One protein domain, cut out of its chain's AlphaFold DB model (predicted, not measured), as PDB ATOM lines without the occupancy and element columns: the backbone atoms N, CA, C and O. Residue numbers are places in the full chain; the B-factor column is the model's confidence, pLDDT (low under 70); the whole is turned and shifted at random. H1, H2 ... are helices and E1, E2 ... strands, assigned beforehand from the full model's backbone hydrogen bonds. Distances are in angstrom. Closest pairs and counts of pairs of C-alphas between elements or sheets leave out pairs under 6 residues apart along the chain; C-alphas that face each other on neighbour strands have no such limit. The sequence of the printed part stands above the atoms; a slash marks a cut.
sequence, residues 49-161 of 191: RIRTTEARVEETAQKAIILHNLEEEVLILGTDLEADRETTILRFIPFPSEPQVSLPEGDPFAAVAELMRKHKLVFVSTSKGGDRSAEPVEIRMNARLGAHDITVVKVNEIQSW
ATOM      1  N   ARG A  49     138.675 112.533  85.367       73.69
ATOM      2  CA  ARG A  49     139.460 111.562  86.152       73.69
ATOM      3  C   ARG A  49     139.729 110.308  85.333       73.69
ATOM      4  O   ARG A  49     138.799 109.689  84.826       73.69
ATOM      5  N   ILE A  50     140.997 109.918  85.243       78.00
ATOM      6  CA  ILE A  50     141.419 108.647  84.647       78.00
ATOM      7  C   ILE A  50     141.901 107.737  85.777       78.00
ATOM      8  O   ILE A  50     142.757 108.121  86.579       78.00
ATOM      9  N   ARG A  51     141.323 106.535  85.852       75.81
ATOM     10  CA  ARG A  51     141.710 105.494  86.810       75.81
ATOM     11  C   ARG A  51     142.675 104.522  86.142       75.81
ATOM     12  O   ARG A  51     142.437 104.103  85.014       75.81
ATOM     13  N   THR A  52     143.748 104.166  86.843       75.44
ATOM     14  CA  THR A  52     144.715 103.147  86.400       75.44
ATOM     15  C   THR A  52     144.406 101.759  86.967       75.44
ATOM     16  O   THR A  52     145.059 100.788  86.594       75.44
ATOM     17  N   THR A  53     143.413 101.660  87.856       81.06
ATOM     18  CA  THR A  53     142.970 100.421  88.504       81.06
ATOM     19  C   THR A  53     141.440 100.311  88.478       81.06
ATOM     20  O   THR A  53     140.739 101.301  88.264       81.06
ATOM     21  N   GLU A  54     140.923  99.116  88.769       86.38
ATOM     22  CA  GLU A  54     139.485  98.834  88.938       86.38
ATOM     23  C   GLU A  54     138.911  99.336  90.281       86.38
ATOM     24  O   GLU A  54     137.827  98.923  90.696       86.38
ATOM     25  N   ALA A  55     139.642 100.182  91.014       87.50
ATOM     26  CA  ALA A  55     139.153 100.764  92.258       87.50
ATOM     27  C   ALA A  55     137.916 101.637  92.009       87.50
ATOM     28  O   ALA A  55     137.882 102.473  91.093       87.50
ATOM     29  N   ARG A  56     136.906 101.488  92.867       87.62
ATOM     30  CA  ARG A  56     135.765 102.398  92.895       87.62
ATOM     31  C   ARG A  56     136.201 103.643  93.650       87.62
ATOM     32  O   ARG A  56     136.499 103.574  94.836       87.62
ATOM     33  N   VAL A  57     136.235 104.765  92.941       87.69
ATOM     34  CA  VAL A  57     136.615 106.067  93.493       87.69
ATOM     35  C   VAL A  57     135.440 107.018  93.366       87.69
ATOM     36  O   VAL A  57     134.908 107.183  92.265       87.69
ATOM     37  N   GLU A  58     135.080 107.652  94.473       88.50
ATOM     38  CA  GLU A  58     134.005 108.629  94.578       88.50
ATOM     39  C   GLU A  58     134.556 109.983  95.041       88.50
ATOM     40  O   GLU A  58     135.596 110.078  95.696       88.50
ATOM     41  N   GLU A  59     133.887 111.050  94.619       86.25
ATOM     42  CA  GLU A  59     134.137 112.416  95.073       86.25
ATOM     43  C   GLU A  59     133.029 112.795  96.040       86.25
ATOM     44  O   GLU A  59     131.870 112.879  95.639       86.25
ATOM     45  N   THR A  60     133.368 112.980  97.312       88.31
ATOM     46  CA  THR A  60     132.375 113.269  98.352       88.31
ATOM     47  C   THR A  60     132.200 114.766  98.576       88.31
ATOM     48  O   THR A  60     131.121 115.199  98.981       88.31
ATOM     49  N   ALA A  61     133.219 115.572  98.263       85.31
ATOM     50  CA  ALA A  61     133.117 117.026  98.279       85.31
ATOM     51  C   ALA A  61     134.122 117.701  97.339       85.31
ATOM     52  O   ALA A  61     135.238 117.225  97.139       85.31
ATOM     53  N   GLN A  62     133.742 118.880  96.847       87.44
ATOM     54  CA  GLN A  62     134.606 119.783  96.095       87.44
ATOM     55  C   GLN A  62     134.520 121.185  96.702       87.44
ATOM     56  O   GLN A  62     133.430 121.702  96.955       87.44
ATOM     57  N   LYS A  63     135.677 121.784  96.975       90.56
ATOM     58  CA  LYS A  63     135.836 123.081  97.634       90.56
ATOM     59  C   LYS A  63     136.779 123.934  96.795       90.56
ATOM     60  O   LYS A  63     137.782 123.439  96.287       90.56
ATOM     61  N   ALA A  64     136.487 125.222  96.682       91.94
ATOM     62  CA  ALA A  64     137.370 126.166  96.014       91.94
ATOM     63  C   ALA A  64     137.400 127.495  96.770       91.94
ATOM     64  O   ALA A  64     136.373 127.949  97.275       91.94
ATOM     65  N   ILE A  65     138.574 128.120  96.828       92.81
ATOM     66  CA  ILE A  65     138.741 129.524  97.208       92.81
ATOM     67  C   ILE A  65     139.313 130.237  95.987       92.81
ATOM     68  O   ILE A  65     140.352 129.830  95.471       92.81
ATOM     69  N   ILE A  66     138.632 131.292  95.546       92.75
ATOM     70  CA  ILE A  66     139.090 132.161  94.461       92.75
ATOM     71  C   ILE A  66     139.427 133.512  95.074       92.75
ATOM     72  O   ILE A  66     138.556 134.181  95.635       92.75
ATOM     73  N   LEU A  67     140.693 133.898  94.992       92.12
ATOM     74  CA  LEU A  67     141.166 135.216  95.387       92.12
ATOM     75  C   LEU A  67     141.511 135.968  94.113       92.12
ATOM     76  O   LEU A  67     142.279 135.460  93.307       92.12
ATOM     77  N   HIS A  68     140.976 137.170  93.932       91.31
ATOM     78  CA  HIS A  68     141.358 137.996  92.796       91.31
ATOM     79  C   HIS A  68     141.441 139.466  93.198       91.31
ATOM     80  O   HIS A  68     140.646 139.945  94.010       91.31
ATOM     81  N   ASN A  69     142.393 140.189  92.612       90.38
ATOM     82  CA  ASN A  69     142.535 141.641  92.769       90.38
ATOM     83  C   ASN A  69     142.375 142.397  91.433       90.38
ATOM     84  O   ASN A  69     142.725 143.568  91.361       90.38
ATOM     85  N   LEU A  70     141.823 141.728  90.409       89.50
ATOM     86  CA  LEU A  70     141.688 142.167  89.004       89.50
ATOM     87  C   LEU A  70     142.968 142.084  88.158       89.50
ATOM     88  O   LEU A  70     142.855 142.096  86.935       89.50
ATOM     89  N   GLU A  71     144.144 141.964  88.771       92.00
ATOM     90  CA  GLU A  71     145.422 141.766  88.071       92.00
ATOM     91  C   GLU A  71     145.889 140.308  88.151       92.00
ATOM     92  O   GLU A  71     146.381 139.748  87.175       92.00
ATOM     93  N   GLU A  72     145.684 139.684  89.307       90.81
ATOM     94  CA  GLU A  72     146.055 138.315  89.628       90.81
ATOM     95  C   GLU A  72     144.835 137.555  90.157       90.81
ATOM     96  O   GLU A  72     143.972 138.116  90.846       90.81
ATOM     97  N   GLU A  73     144.782 136.265  89.834       91.62
ATOM     98  CA  GLU A  73     143.839 135.307  90.396       91.62
ATOM     99  C   GLU A  73     144.615 134.142  91.013       91.62
ATOM    100  O   GLU A  73     145.451 133.517  90.362       91.62
ATOM    101  N   VAL A  74     144.315 133.836  92.274       92.06
ATOM    102  CA  VAL A  74     144.827 132.669  92.989       92.06
ATOM    103  C   VAL A  74     143.662 131.735  93.266       92.06
ATOM    104  O   VAL A  74     142.705 132.092  93.959       92.06
ATOM    105  N   LEU A  75     143.771 130.518  92.744       93.00
ATOM    106  CA  LEU A  75     142.774 129.473  92.903       93.00
ATOM    107  C   LEU A  75     143.307 128.370  93.818       93.00
ATOM    108  O   LEU A  75     144.288 127.701  93.504       93.00
ATOM    109  N   ILE A  76     142.626 128.148  94.938       93.56
ATOM    110  CA  ILE A  76     142.905 127.037  95.851       93.56
ATOM    111  C   ILE A  76     141.791 126.013  95.685       93.56
ATOM    112  O   ILE A  76     140.637 126.294  96.007       93.56
ATOM    113  N   LEU A  77     142.140 124.825  95.200       91.88
ATOM    114  CA  LEU A  77     141.202 123.732  94.956       91.88
ATOM    115  C   LEU A  77     141.373 122.628  95.998       91.88
ATOM    116  O   LEU A  77     142.486 122.201  96.295       91.88
ATOM    117  N   GLY A  78     140.253 122.149  96.527       89.75
ATOM    118  CA  GLY A  78     140.173 121.030  97.451       89.75
ATOM    119  C   GLY A  78     139.142 120.024  96.963       89.75
ATOM    120  O   GLY A  78     138.051 120.393  96.531       89.75
ATOM    121  N   THR A  79     139.478 118.745  97.042       88.88
ATOM    122  CA  THR A  79     138.568 117.665  96.664       88.88
ATOM    123  C   THR A  79     138.713 116.533  97.664       88.88
ATOM    124  O   THR A  79     139.825 116.038  97.859       88.88
ATOM    125  N   ASP A  80     137.600 116.108  98.249       89.38
ATOM    126  CA  ASP A  80     137.552 114.992  99.184       89.38
ATOM    127  C   ASP A  80     137.207 113.727  98.392       89.38
ATOM    128  O   ASP A  80     136.202 113.671  97.676       89.38
ATOM    129  N   LEU A  81     138.097 112.736  98.460       88.88
ATOM    130  CA  LEU A  81     138.041 111.531  97.645       88.88
ATOM    131  C   LEU A  81     138.022 110.290  98.514       88.88
ATOM    132  O   LEU A  81     138.874 110.130  99.385       88.88
ATOM    133  N   GLU A  82     137.112 109.385  98.195       91.69
ATOM    134  CA  GLU A  82     137.022 108.081  98.834       91.69
ATOM    135  C   GLU A  82     137.256 106.993  97.795       91.69
ATOM    136  O   GLU A  82     136.783 107.078  96.660       91.69
ATOM    137  N   ALA A  83     138.024 105.976  98.172       92.00
ATOM    138  CA  ALA A  83     138.273 104.813  97.341       92.00
ATOM    139  C   ALA A  83     138.042 103.546  98.159       92.00
ATOM    140  O   ALA A  83     138.397 103.482  99.335       92.00
ATOM    141  N   ASP A  84     137.472 102.526  97.526       94.19
ATOM    142  CA  ASP A  84     137.238 101.231  98.171       94.19
ATOM    143  C   ASP A  84     138.533 100.435  98.421       94.19
ATOM    144  O   ASP A  84     138.534  99.456  99.169       94.19
ATOM    145  N   ARG A  85     139.637 100.845  97.789       91.69
ATOM    146  CA  ARG A  85     140.983 100.283  97.931       91.69
ATOM    147  C   ARG A  85     142.045 101.313  97.554       91.69
ATOM    148  O   ARG A  85     141.748 102.308  96.893       91.69
ATOM    149  N   GLU A  86     143.290 101.046  97.938       91.31
ATOM    150  CA  GLU A  86     144.432 101.874  97.548       91.31
ATOM    151  C   GLU A  86     144.547 101.954  96.019       91.31
ATOM    152  O   GLU A  86     144.516 100.943  95.314       91.31
ATOM    153  N   THR A  87     144.633 103.175  95.497       90.44
ATOM    154  CA  THR A  87     144.675 103.425  94.059       90.44
ATOM    155  C   THR A  87     145.335 104.757  93.752       90.44
ATOM    156  O   THR A  87     145.313 105.692  94.552       90.44
ATOM    157  N   THR A  88     145.863 104.873  92.540       89.62
ATOM    158  CA  THR A  88     146.305 106.141  91.967       89.62
ATOM    159  C   THR A  88     145.262 106.641  90.977       89.62
ATOM    160  O   THR A  88     144.636 105.863  90.254       89.62
ATOM    161  N   ILE A  89     145.063 107.954  90.947       86.50
ATOM    162  CA  ILE A  89     144.184 108.618  89.990       86.50
ATOM    163  C   ILE A  89     144.944 109.742  89.300       86.50
ATOM    164  O   ILE A  89     145.741 110.439  89.926       86.50
ATOM    165  N   LEU A  90     144.650 109.948  88.022       86.62
ATOM    166  CA  LEU A  90     145.097 111.120  87.287       86.62
ATOM    167  C   LEU A  90     143.914 112.079  87.133       86.62
ATOM    168  O   LEU A  90     142.852 111.678  86.652       86.62
ATOM    169  N   ARG A  91     144.092 113.329  87.569       82.19
ATOM    170  CA  ARG A  91     143.077 114.388  87.468       82.19
ATOM    171  C   ARG A  91     143.462 115.392  86.393       82.19
ATOM    172  O   ARG A  91     144.620 115.793  86.315       82.19
ATOM    173  N   PHE A  92     142.469 115.821  85.625       82.56
ATOM    174  CA  PHE A  92     142.608 116.839  84.593       82.56
ATOM    175  C   PHE A  92     141.750 118.047  84.940       82.56
ATOM    176  O   PHE A  92     140.561 117.908  85.227       82.56
ATOM    177  N   ILE A  93     142.365 119.229  84.889       83.69
ATOM    178  CA  ILE A  93     141.696 120.508  85.108       83.69
ATOM    179  C   ILE A  93     142.028 121.400  83.916       83.69
ATOM    180  O   ILE A  93     143.190 121.783  83.761       83.69
ATOM    181  N   PRO A  94     141.056 121.693  83.042       80.50
ATOM    182  CA  PRO A  94     141.285 122.621  81.951       80.50
ATOM    183  C   PRO A  94     141.329 124.045  82.510       80.50
ATOM    184  O   PRO A  94     140.342 124.530  83.060       80.50
ATOM    185  N   PHE A  95     142.464 124.718  82.344       84.25
ATOM    186  CA  PHE A  95     142.585 126.149  82.605       84.25
ATOM    187  C   PHE A  95     142.642 126.929  81.288       84.25
ATOM    188  O   PHE A  95     143.175 126.418  80.301       84.25
ATOM    189  N   PRO A  96     142.098 128.160  81.247       79.38
ATOM    190  CA  PRO A  96     142.126 128.996  80.046       79.38
ATOM    191  C   PRO A  96     143.547 129.447  79.661       79.38
ATOM    192  O   PRO A  96     143.783 129.813  78.511       79.38
ATOM    193  N   SER A  97     144.490 129.402  80.602       84.69
ATOM    194  CA  SER A  97     145.913 129.703  80.430       84.69
ATOM    195  C   SER A  97     146.757 128.757  81.286       84.69
ATOM    196  O   SER A  97     146.239 128.147  82.220       84.69
ATOM    197  N   GLU A  98     148.052 128.638  80.990       90.88
ATOM    198  CA  GLU A  98     148.980 127.829  81.791       90.88
ATOM    199  C   GLU A  98     149.127 128.415  83.213       90.88
ATOM    200  O   GLU A  98     149.554 129.565  83.346       90.88
ATOM    201  N   PRO A  99     148.755 127.675  84.278       89.75
ATOM    202  CA  PRO A  99     148.860 128.162  85.650       89.75
ATOM    203  C   PRO A  99     150.231 127.848  86.261       89.75
ATOM    204  O   PRO A  99     150.856 126.834  85.951       89.75
ATOM    205  N   GLN A 100     150.657 128.662  87.227       93.12
ATOM    206  CA  GLN A 100     151.713 128.264  88.161       93.12
ATOM    207  C   GLN A 100     151.087 127.442  89.292       93.12
ATOM    208  O   GLN A 100     150.079 127.847  89.867       93.12
ATOM    209  N   VAL A 101     151.660 126.274  89.596       91.88
ATOM    210  CA  VAL A 101     151.055 125.307  90.525       91.88
ATOM    211  C   VAL A 101     151.984 125.037  91.704       91.88
ATOM    212  O   VAL A 101     153.142 124.665  91.525       91.88
ATOM    213  N   SER A 102     151.446 125.160  92.916       93.25
ATOM    214  CA  SER A 102     152.114 124.796  94.166       93.25
ATOM    215  C   SER A 102     151.111 124.231  95.171       93.25
ATOM    216  O   SER A 102     149.907 124.472  95.074       93.25
ATOM    217  N   LEU A 103     151.603 123.476  96.154       91.56
ATOM    218  CA  LEU A 103     150.781 123.081  97.298       91.56
ATOM    219  C   LEU A 103     150.595 124.282  98.237       91.56
ATOM    220  O   LEU A 103     151.557 125.026  98.447       91.56
ATOM    221  N   PRO A 104     149.393 124.486  98.803       88.19
ATOM    222  CA  PRO A 104     149.192 125.522  99.802       88.19
ATOM    223  C   PRO A 104     149.952 125.176 101.088       88.19
ATOM    224  O   PRO A 104     150.033 124.013 101.489       88.19
ATOM    225  N   GLU A 105     150.479 126.195 101.759       90.19
ATOM    226  CA  GLU A 105     151.010 126.048 103.112       90.19
ATOM    227  C   GLU A 105     149.856 126.004 104.126       90.19
ATOM    228  O   GLU A 105     148.993 126.884 104.147       90.19
ATOM    229  N   GLY A 106     149.843 124.990 104.995       91.94
ATOM    230  CA  GLY A 106     148.804 124.825 106.017       91.94
ATOM    231  C   GLY A 106     147.435 124.410 105.458       91.94
ATOM    232  O   GLY A 106     147.348 123.765 104.416       91.94
ATOM    233  N   ASP A 107     146.364 124.750 106.186       93.06
ATOM    234  CA  ASP A 107     144.975 124.483 105.785       93.06
ATOM    235  C   ASP A 107     144.253 125.802 105.442       93.06
ATOM    236  O   ASP A 107     143.751 126.500 106.336       93.06
ATOM    237  N   PRO A 108     144.191 126.172 104.150       92.06
ATOM    238  CA  PRO A 108     143.562 127.417 103.724       92.06
ATOM    239  C   PRO A 108     142.048 127.432 103.974       92.06
ATOM    240  O   PRO A 108     141.482 128.495 104.232       92.06
ATOM    241  N   PHE A 109     141.379 126.277 103.942       91.88
ATOM    242  CA  PHE A 109     139.936 126.200 104.167       91.88
ATOM    243  C   PHE A 109     139.598 126.427 105.642       91.88
ATOM    244  O   PHE A 109     138.672 127.183 105.951       91.88
ATOM    245  N   ALA A 110     140.386 125.853 106.555       91.62
ATOM    246  CA  ALA A 110     140.266 126.138 107.982       91.62
ATOM    247  C   ALA A 110     140.557 127.614 108.292       91.62
ATOM    248  O   ALA A 110     139.804 128.244 109.039       91.62
ATOM    249  N   ALA A 111     141.595 128.191 107.676       90.38
ATOM    250  CA  ALA A 111     141.940 129.601 107.845       90.38
ATOM    251  C   ALA A 111     140.807 130.538 107.387       90.38
ATOM    252  O   ALA A 111     140.448 131.476 108.103       90.38
ATOM    253  N   VAL A 112     140.188 130.273 106.231       88.50
ATOM    254  CA  VAL A 112     139.029 131.049 105.760       88.50
ATOM    255  C   VAL A 112     137.840 130.898 106.711       88.50
ATOM    256  O   VAL A 112     137.238 131.906 107.085       88.50
ATOM    257  N   ALA A 113     137.526 129.681 107.162       87.81
ATOM    258  CA  ALA A 113     136.442 129.457 108.121       87.81
ATOM    259  C   ALA A 113     136.666 130.224 109.439       87.81
ATOM    260  O   ALA A 113     135.737 130.822 109.995       87.81
ATOM    261  N   GLU A 114     137.908 130.265 109.926       88.75
ATOM    262  CA  GLU A 114     138.279 131.053 111.096       88.75
ATOM    263  C   GLU A 114     138.109 132.557 110.858       88.75
ATOM    264  O   GLU A 114     137.540 133.240 111.714       88.75
ATOM    265  N   LEU A 115     138.544 133.076 109.704       84.62
ATOM    266  CA  LEU A 115     138.381 134.487 109.344       84.62
ATOM    267  C   LEU A 115     136.904 134.884 109.287       84.62
ATOM    268  O   LEU A 115     136.514 135.890 109.884       84.62
ATOM    269  N   MET A 116     136.064 134.064 108.654       82.56
ATOM    270  CA  MET A 116     134.619 134.293 108.602       82.56
ATOM    271  C   MET A 116     134.010 134.381 110.006       82.56
ATOM    272  O   MET A 116     133.236 135.297 110.297       82.56
ATOM    273  N   ARG A 117     134.405 133.473 110.908       84.00
ATOM    274  CA  ARG A 117     133.957 133.469 112.307       84.00
ATOM    275  C   ARG A 117     134.465 134.690 113.076       84.00
ATOM    276  O   ARG A 117     133.688 135.325 113.787       84.00
ATOM    277  N   LYS A 118     135.749 135.032 112.937       82.56
ATOM    278  CA  LYS A 118     136.406 136.157 113.626       82.56
ATOM    279  C   LYS A 118     135.749 137.488 113.281       82.56
ATOM    280  O   LYS A 118     135.481 138.288 114.174       82.56
ATOM    281  N   HIS A 119     135.459 137.699 112.002       77.12
ATOM    282  CA  HIS A 119     134.821 138.919 111.517       77.12
ATOM    283  C   HIS A 119     133.296 138.881 111.617       77.12
ATOM    284  O   HIS A 119     132.648 139.825 111.175       77.12
ATOM    285  N   LYS A 120     132.725 137.822 112.216       75.62
ATOM    286  CA  LYS A 120     131.278 137.604 112.320       75.62
ATOM    287  C   LYS A 120     130.609 137.918 110.987       75.62
ATOM    288  O   LYS A 120     129.682 138.721 110.937       75.62
ATOM    289  N   LEU A 121     131.114 137.326 109.906       73.44
ATOM    290  CA  LEU A 121     130.481 137.439 108.600       73.44
ATOM    291  C   LEU A 121     129.157 136.670 108.667       73.44
ATOM    292  O   LEU A 121     129.081 135.488 108.349       73.44
ATOM    293  N   VAL A 122     128.130 137.336 109.196       61.91
ATOM    294  CA  VAL A 122     126.763 136.833 109.298       61.91
ATOM    295  C   VAL A 122     125.996 137.307 108.075       61.91
ATOM    296  O   VAL A 122     126.125 138.454 107.648       61.91
ATOM    297  N   PHE A 123     125.176 136.423 107.517       56.38
ATOM    298  CA  PHE A 123     124.283 136.757 106.419       56.38
ATOM    299  C   PHE A 123     123.209 137.727 106.919       56.38
ATOM    300  O   PHE A 123     122.219 137.319 107.526       56.38
ATOM    301  N   VAL A 124     123.407 139.025 106.705       49.28
ATOM    302  CA  VAL A 124     122.366 140.010 106.986       49.28
ATOM    303  C   VAL A 124     121.547 140.189 105.712       49.28
ATOM    304  O   VAL A 124     121.935 140.920 104.804       49.28
ATOM    305  N   SER A 125     120.393 139.523 105.631       44.88
ATOM    306  CA  SER A 125     119.373 139.860 104.637       44.88
ATOM    307  C   SER A 125     118.703 141.181 105.039       44.88
ATOM    308  O   SER A 125     117.593 141.191 105.567       44.88
ATOM    309  N   THR A 126     119.378 142.316 104.859       44.09
ATOM    310  CA  THR A 126     118.776 143.631 105.120       44.09
ATOM    311  C   THR A 126     118.131 144.186 103.856       44.09
ATOM    312  O   THR A 126     118.785 144.616 102.907       44.09
ATOM    313  N   SER A 127     116.798 144.182 103.871       47.38
ATOM    314  CA  SER A 127     115.951 144.956 102.973       47.38
ATOM    315  C   SER A 127     116.067 146.454 103.271       47.38
ATOM    316  O   SER A 127     115.957 146.849 104.428       47.38
ATOM    317  N   LYS A 128     116.155 147.259 102.204       45.72
ATOM    318  CA  LYS A 128     115.953 148.720 102.129       45.72
ATOM    319  C   LYS A 128     116.900 149.634 102.929       45.72
ATOM    320  O   LYS A 128     116.804 149.764 104.137       45.72
ATOM    321  N   GLY A 129     117.653 150.423 102.155       52.38
ATOM    322  CA  GLY A 129     117.778 151.871 102.356       52.38
ATOM    323  C   GLY A 129     118.458 152.315 103.645       52.38
ATOM    324  O   GLY A 129     117.811 152.884 104.513       52.38
ATOM    325  N   GLY A 130     119.768 152.118 103.725       44.41
ATOM    326  CA  GLY A 130     120.632 152.797 104.684       44.41
ATOM    327  C   GLY A 130     121.989 153.003 104.032       44.41
ATOM    328  O   GLY A 130     122.463 152.106 103.330       44.41
ATOM    329  N   ASP A 131     122.559 154.192 104.204       47.66
ATOM    330  CA  ASP A 131     123.869 154.543 103.666       47.66
ATOM    331  C   ASP A 131     124.899 153.551 104.218       47.66
ATOM    332  O   ASP A 131     125.116 153.465 105.431       47.66
ATOM    333  N   ARG A 132     125.458 152.714 103.336       52.88
ATOM    334  CA  ARG A 132     126.488 151.746 103.709       52.88
ATOM    335  C   ARG A 132     127.780 152.530 103.872       52.88
ATOM    336  O   ARG A 132     128.571 152.618 102.935       52.88
ATOM    337  N   SER A 133     127.968 153.112 105.056       49.25
ATOM    338  CA  SER A 133     129.294 153.504 105.533       49.25
ATOM    339  C   SER A 133     130.262 152.371 105.193       49.25
ATOM    340  O   SER A 133     129.914 151.210 105.394       49.25
ATOM    341  N   ALA A 134     131.401 152.703 104.586       60.19
ATOM    342  CA  ALA A 134     132.317 151.763 103.945       60.19
ATOM    343  C   ALA A 134     132.781 150.656 104.909       60.19
ATOM    344  O   ALA A 134     133.782 150.798 105.604       60.19
ATOM    345  N   GLU A 135     132.034 149.553 104.970       66.69
ATOM    346  CA  GLU A 135     132.399 148.402 105.786       66.69
ATOM    347  C   GLU A 135     133.707 147.801 105.238       66.69
ATOM    348  O   GLU A 135     133.823 147.603 104.016       66.69
ATOM    349  N   PRO A 136     134.686 147.468 106.102       72.94
ATOM    350  CA  PRO A 136     135.976 146.928 105.671       72.94
ATOM    351  C   PRO A 136     135.861 145.646 104.832       72.94
ATOM    352  O   PRO A 136     136.716 145.375 103.985       72.94
ATOM    353  N   VAL A 137     134.794 144.869 105.047       77.00
ATOM    354  CA  VAL A 137     134.467 143.623 104.345       77.00
ATOM    355  C   VAL A 137     132.956 143.570 104.101       77.00
ATOM    356  O   VAL A 137     132.174 143.825 105.012       77.00
ATOM    357  N   GLU A 138     132.530 143.190 102.898       81.00
ATOM    358  CA  GLU A 138     131.115 143.040 102.541       81.00
ATOM    359  C   GLU A 138     130.846 141.738 101.770       81.00
ATOM    360  O   GLU A 138     131.611 141.339 100.892       81.00
ATOM    361  N   ILE A 139     129.720 141.078 102.056       83.75
ATOM    362  CA  ILE A 139     129.251 139.931 101.265       83.75
ATOM    363  C   ILE A 139     128.495 140.477 100.049       83.75
ATOM    364  O   ILE A 139     127.459 141.125 100.190       83.75
ATOM    365  N   ARG A 140     129.015 140.219  98.846       85.31
ATOM    366  CA  ARG A 140     128.417 140.651  97.571       85.31
ATOM    367  C   ARG A 140     127.376 139.670  97.054       85.31
ATOM    368  O   ARG A 140     126.403 140.088  96.435       85.31
ATOM    369  N   MET A 141     127.587 138.383  97.303       84.94
ATOM    370  CA  MET A 141     126.691 137.322  96.866       84.94
ATOM    371  C   MET A 141     126.796 136.135  97.816       84.94
ATOM    372  O   MET A 141     127.882 135.797  98.277       84.94
ATOM    373  N   ASN A 142     125.670 135.481  98.064       86.25
ATOM    374  CA  ASN A 142     125.623 134.118  98.564       86.25
ATOM    375  C   ASN A 142     124.492 133.426  97.805       86.25
ATOM    376  O   ASN A 142     123.352 133.893  97.836       86.25
ATOM    377  N   ALA A 143     124.834 132.399  97.041       84.38
ATOM    378  CA  ALA A 143     123.888 131.694  96.200       84.38
ATOM    379  C   ALA A 143     124.326 130.246  96.026       84.38
ATOM    380  O   ALA A 143     125.512 129.953  95.885       84.38
ATOM    381  N   ARG A 144     123.344 129.353  95.957       84.69
ATOM    382  CA  ARG A 144     123.562 127.991  95.489       84.69
ATOM    383  C   ARG A 144     123.447 127.971  93.968       84.69
ATOM    384  O   ARG A 144     122.358 128.192  93.439       84.69
ATOM    385  N   LEU A 145     124.555 127.734  93.270       78.38
ATOM    386  CA  LEU A 145     124.590 127.584  91.815       78.38
ATOM    387  C   LEU A 145     124.811 126.106  91.480       78.38
ATOM    388  O   LEU A 145     125.900 125.561  91.660       78.38
ATOM    389  N   GLY A 146     123.748 125.438  91.026       83.12
ATOM    390  CA  GLY A 146     123.765 123.993  90.803       83.12
ATOM    391  C   GLY A 146     124.023 123.219  92.101       83.12
ATOM    392  O   GLY A 146     123.296 123.371  93.087       83.12
ATOM    393  N   ALA A 147     125.057 122.377  92.101       77.06
ATOM    394  CA  ALA A 147     125.465 121.585  93.261       77.06
ATOM    395  C   ALA A 147     126.333 122.359  94.272       77.06
ATOM    396  O   ALA A 147     126.594 121.834  95.351       77.06
ATOM    397  N   HIS A 148     126.752 123.589  93.956       79.44
ATOM    398  CA  HIS A 148     127.739 124.327  94.743       79.44
ATOM    399  C   HIS A 148     127.117 125.496  95.507       79.44
ATOM    400  O   HIS A 148     126.336 126.270  94.950       79.44
ATOM    401  N   ASP A 149     127.525 125.670  96.762       85.25
ATOM    402  CA  ASP A 149     127.251 126.872  97.547       85.25
ATOM    403  C   ASP A 149     128.383 127.885  97.345       85.25
ATOM    404  O   ASP A 149     129.541 127.627  97.674       85.25
ATOM    405  N   ILE A 150     128.051 129.048  96.786       88.12
ATOM    406  CA  ILE A 150     129.015 130.091  96.428       88.12
ATOM    407  C   ILE A 150     128.777 131.312  97.302       88.12
ATOM    408  O   ILE A 150     127.668 131.840  97.371       88.12
ATOM    409  N   THR A 151     129.844 131.807  97.926       88.56
ATOM    410  CA  THR A 151     129.854 133.095  98.626       88.56
ATOM    411  C   THR A 151     130.931 133.986  98.026       88.56
ATOM    412  O   THR A 151     132.086 133.588  97.942       88.56
ATOM    413  N   VAL A 152     130.557 135.204  97.635       89.00
ATOM    414  CA  VAL A 152     131.485 136.231  97.154       89.00
ATOM    415  C   VAL A 152     131.600 137.308  98.214       89.00
ATOM    416  O   VAL A 152     130.608 137.940  98.589       89.00
ATOM    417  N   VAL A 153     132.825 137.531  98.672       87.44
ATOM    418  CA  VAL A 153     133.168 138.535  99.675       87.44
ATOM    419  C   VAL A 153     134.082 139.563  99.025       87.44
ATOM    420  O   VAL A 153     135.073 139.198  98.399       87.44
ATOM    421  N   LYS A 154     133.762 140.848  99.176       86.25
ATOM    422  CA  LYS A 154     134.643 141.947  98.787       86.25
ATOM    423  C   LYS A 154     135.291 142.534 100.033       86.25
ATOM    424  O   LYS A 154     134.605 142.891 100.986       86.25
ATOM    425  N   VAL A 155     136.610 142.657 100.004       84.75
ATOM    426  CA  VAL A 155     137.387 143.345 101.037       84.75
ATOM    427  C   VAL A 155     137.671 144.758 100.533       84.75
ATOM    428  O   VAL A 155     138.333 144.925  99.512       84.75
ATOM    429  N   ASN A 156     137.130 145.772 101.209       81.62
ATOM    430  CA  ASN A 156     137.334 147.180 100.857       81.62
ATOM    431  C   ASN A 156     138.609 147.747 101.501       81.62
ATOM    432  O   ASN A 156     139.245 148.621 100.920       81.62
ATOM    433  N   GLU A 157     139.018 147.221 102.665       74.69
ATOM    434  CA  GLU A 157     140.217 147.667 103.383       74.69
ATOM    435  C   GLU A 157     141.126 146.498 103.793       74.69
ATOM    436  O   GLU A 157     140.888 145.801 104.785       74.69
ATOM    437  N   ILE A 158     142.239 146.336 103.067       68.50
ATOM    438  CA  ILE A 158     143.230 145.263 103.278       68.50
ATOM    439  C   ILE A 158     143.871 145.338 104.675       68.50
ATOM    440  O   ILE A 158     144.167 144.311 105.276       68.50
ATOM    441  N   GLN A 159     144.044 146.535 105.252       57.41
ATOM    442  CA  GLN A 159     144.698 146.688 106.562       57.41
ATOM    443  C   GLN A 159     143.915 146.061 107.727       57.41
ATOM    444  O   GLN A 159     144.497 145.825 108.786       57.41
ATOM    445  N   SER A 160     142.628 145.760 107.548       48.28
ATOM    446  CA  SER A 160     141.821 145.022 108.528       48.28
ATOM    447  C   SER A 160     141.872 143.498 108.322       48.28
ATOM    448  O   SER A 160     141.633 142.741 109.266       48.28
ATOM    449  N   TRP A 161     142.249 143.052 107.118       48.81
ATOM    450  CA  TRP A 161     142.285 141.660 106.675       48.81
ATOM    451  C   TRP A 161     143.739 141.186 106.533       48.81
ATOM    452  O   TRP A 161     144.335 141.212 105.461       48.81
TER     453      TRP A 161
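This is residues 49 to 161 of the 191 residues of an uncharacterized protein of Firmicutes bacterium (UniProt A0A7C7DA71). A long two-stranded hairpin, E2 and E3, runs through much of a loosely built rod, with a second hairpin, E5 and E6, beside part of it on the E2 side and the helix H1 over one face of the first hairpin. At one end of the rod sits the small strand pair E1 and E4, and at the other end residues 125 to 133 stick out as a free loop. The 113 printed residues have one named helix and six named strands, in the order E1 E2 E3 E4 H1 E5 E6; the class is mostly strand, in three separate antiparallel pairs. The whole is loose, with a radius of gyration of the C-alphas of 18.3 A and spans of 59 by 29 by 26 A.

E1, residues 49 to 51, is the antiparallel neighbour of E4, residues 89 to 92, with 156 degrees between their directions; N 50 and O 90 are 2.9 A apart, within hydrogen-bond range. E2, residues 57 to 68, and E1 are apart, but only just: their closest C-alphas are 8.4 A apart. E2 bends by 59 degrees at residue 60. E2 forms an antiparallel hairpin with E3, residues 73 to 83, at 168 degrees; N 58 and O 82, 2.8 A, and N 67 and O 74, 2.9 A, are within hydrogen-bond range. E3 and E4 are apart. The closest C-alphas of E2 and H1, residues 108 to 118, are those of Ile 65 and Phe 109, 7.8 A apart; those of E3 and H1 are Ile 76 and Pro 108, 7.9 A apart. In H1 every O i to N i+4 pair is within hydrogen-bond range. E5, residues 137 to 145, and E6, residues 148 to 155, form an antiparallel hairpin at 165 degrees; N 138 and O 154 are 2.8 A apart, within hydrogen-bond range. E6 and E2 are near each other, with 15 pairs of C-alphas within 10 A, while H1 and E6 are apart.

E1 begins at C-alpha 49, at (139.460, 111.562, 86.152). E2 is 32.3 A long from first to last C-alpha, E3 31.8 A, E4 10.0 A and H1 15.0 A. H1 begins at C-alpha 108, at (143.562, 127.417, 103.724). E5 is 22.6 A long and E6 22.2 A, ending at C-alpha 155, at (137.387, 143.345, 101.037).

The two C-alphas farthest apart are those of Glu 54 and Asp 131, 59.7 A. The printed part has no cut. The links E4 to H1, 15 residues, and H1 to E5, 18 residues, are long; the others are tight. The mean pLDDT of the printed part is 81.1, and residues 122 to 135 and 158 to 161 are under 70.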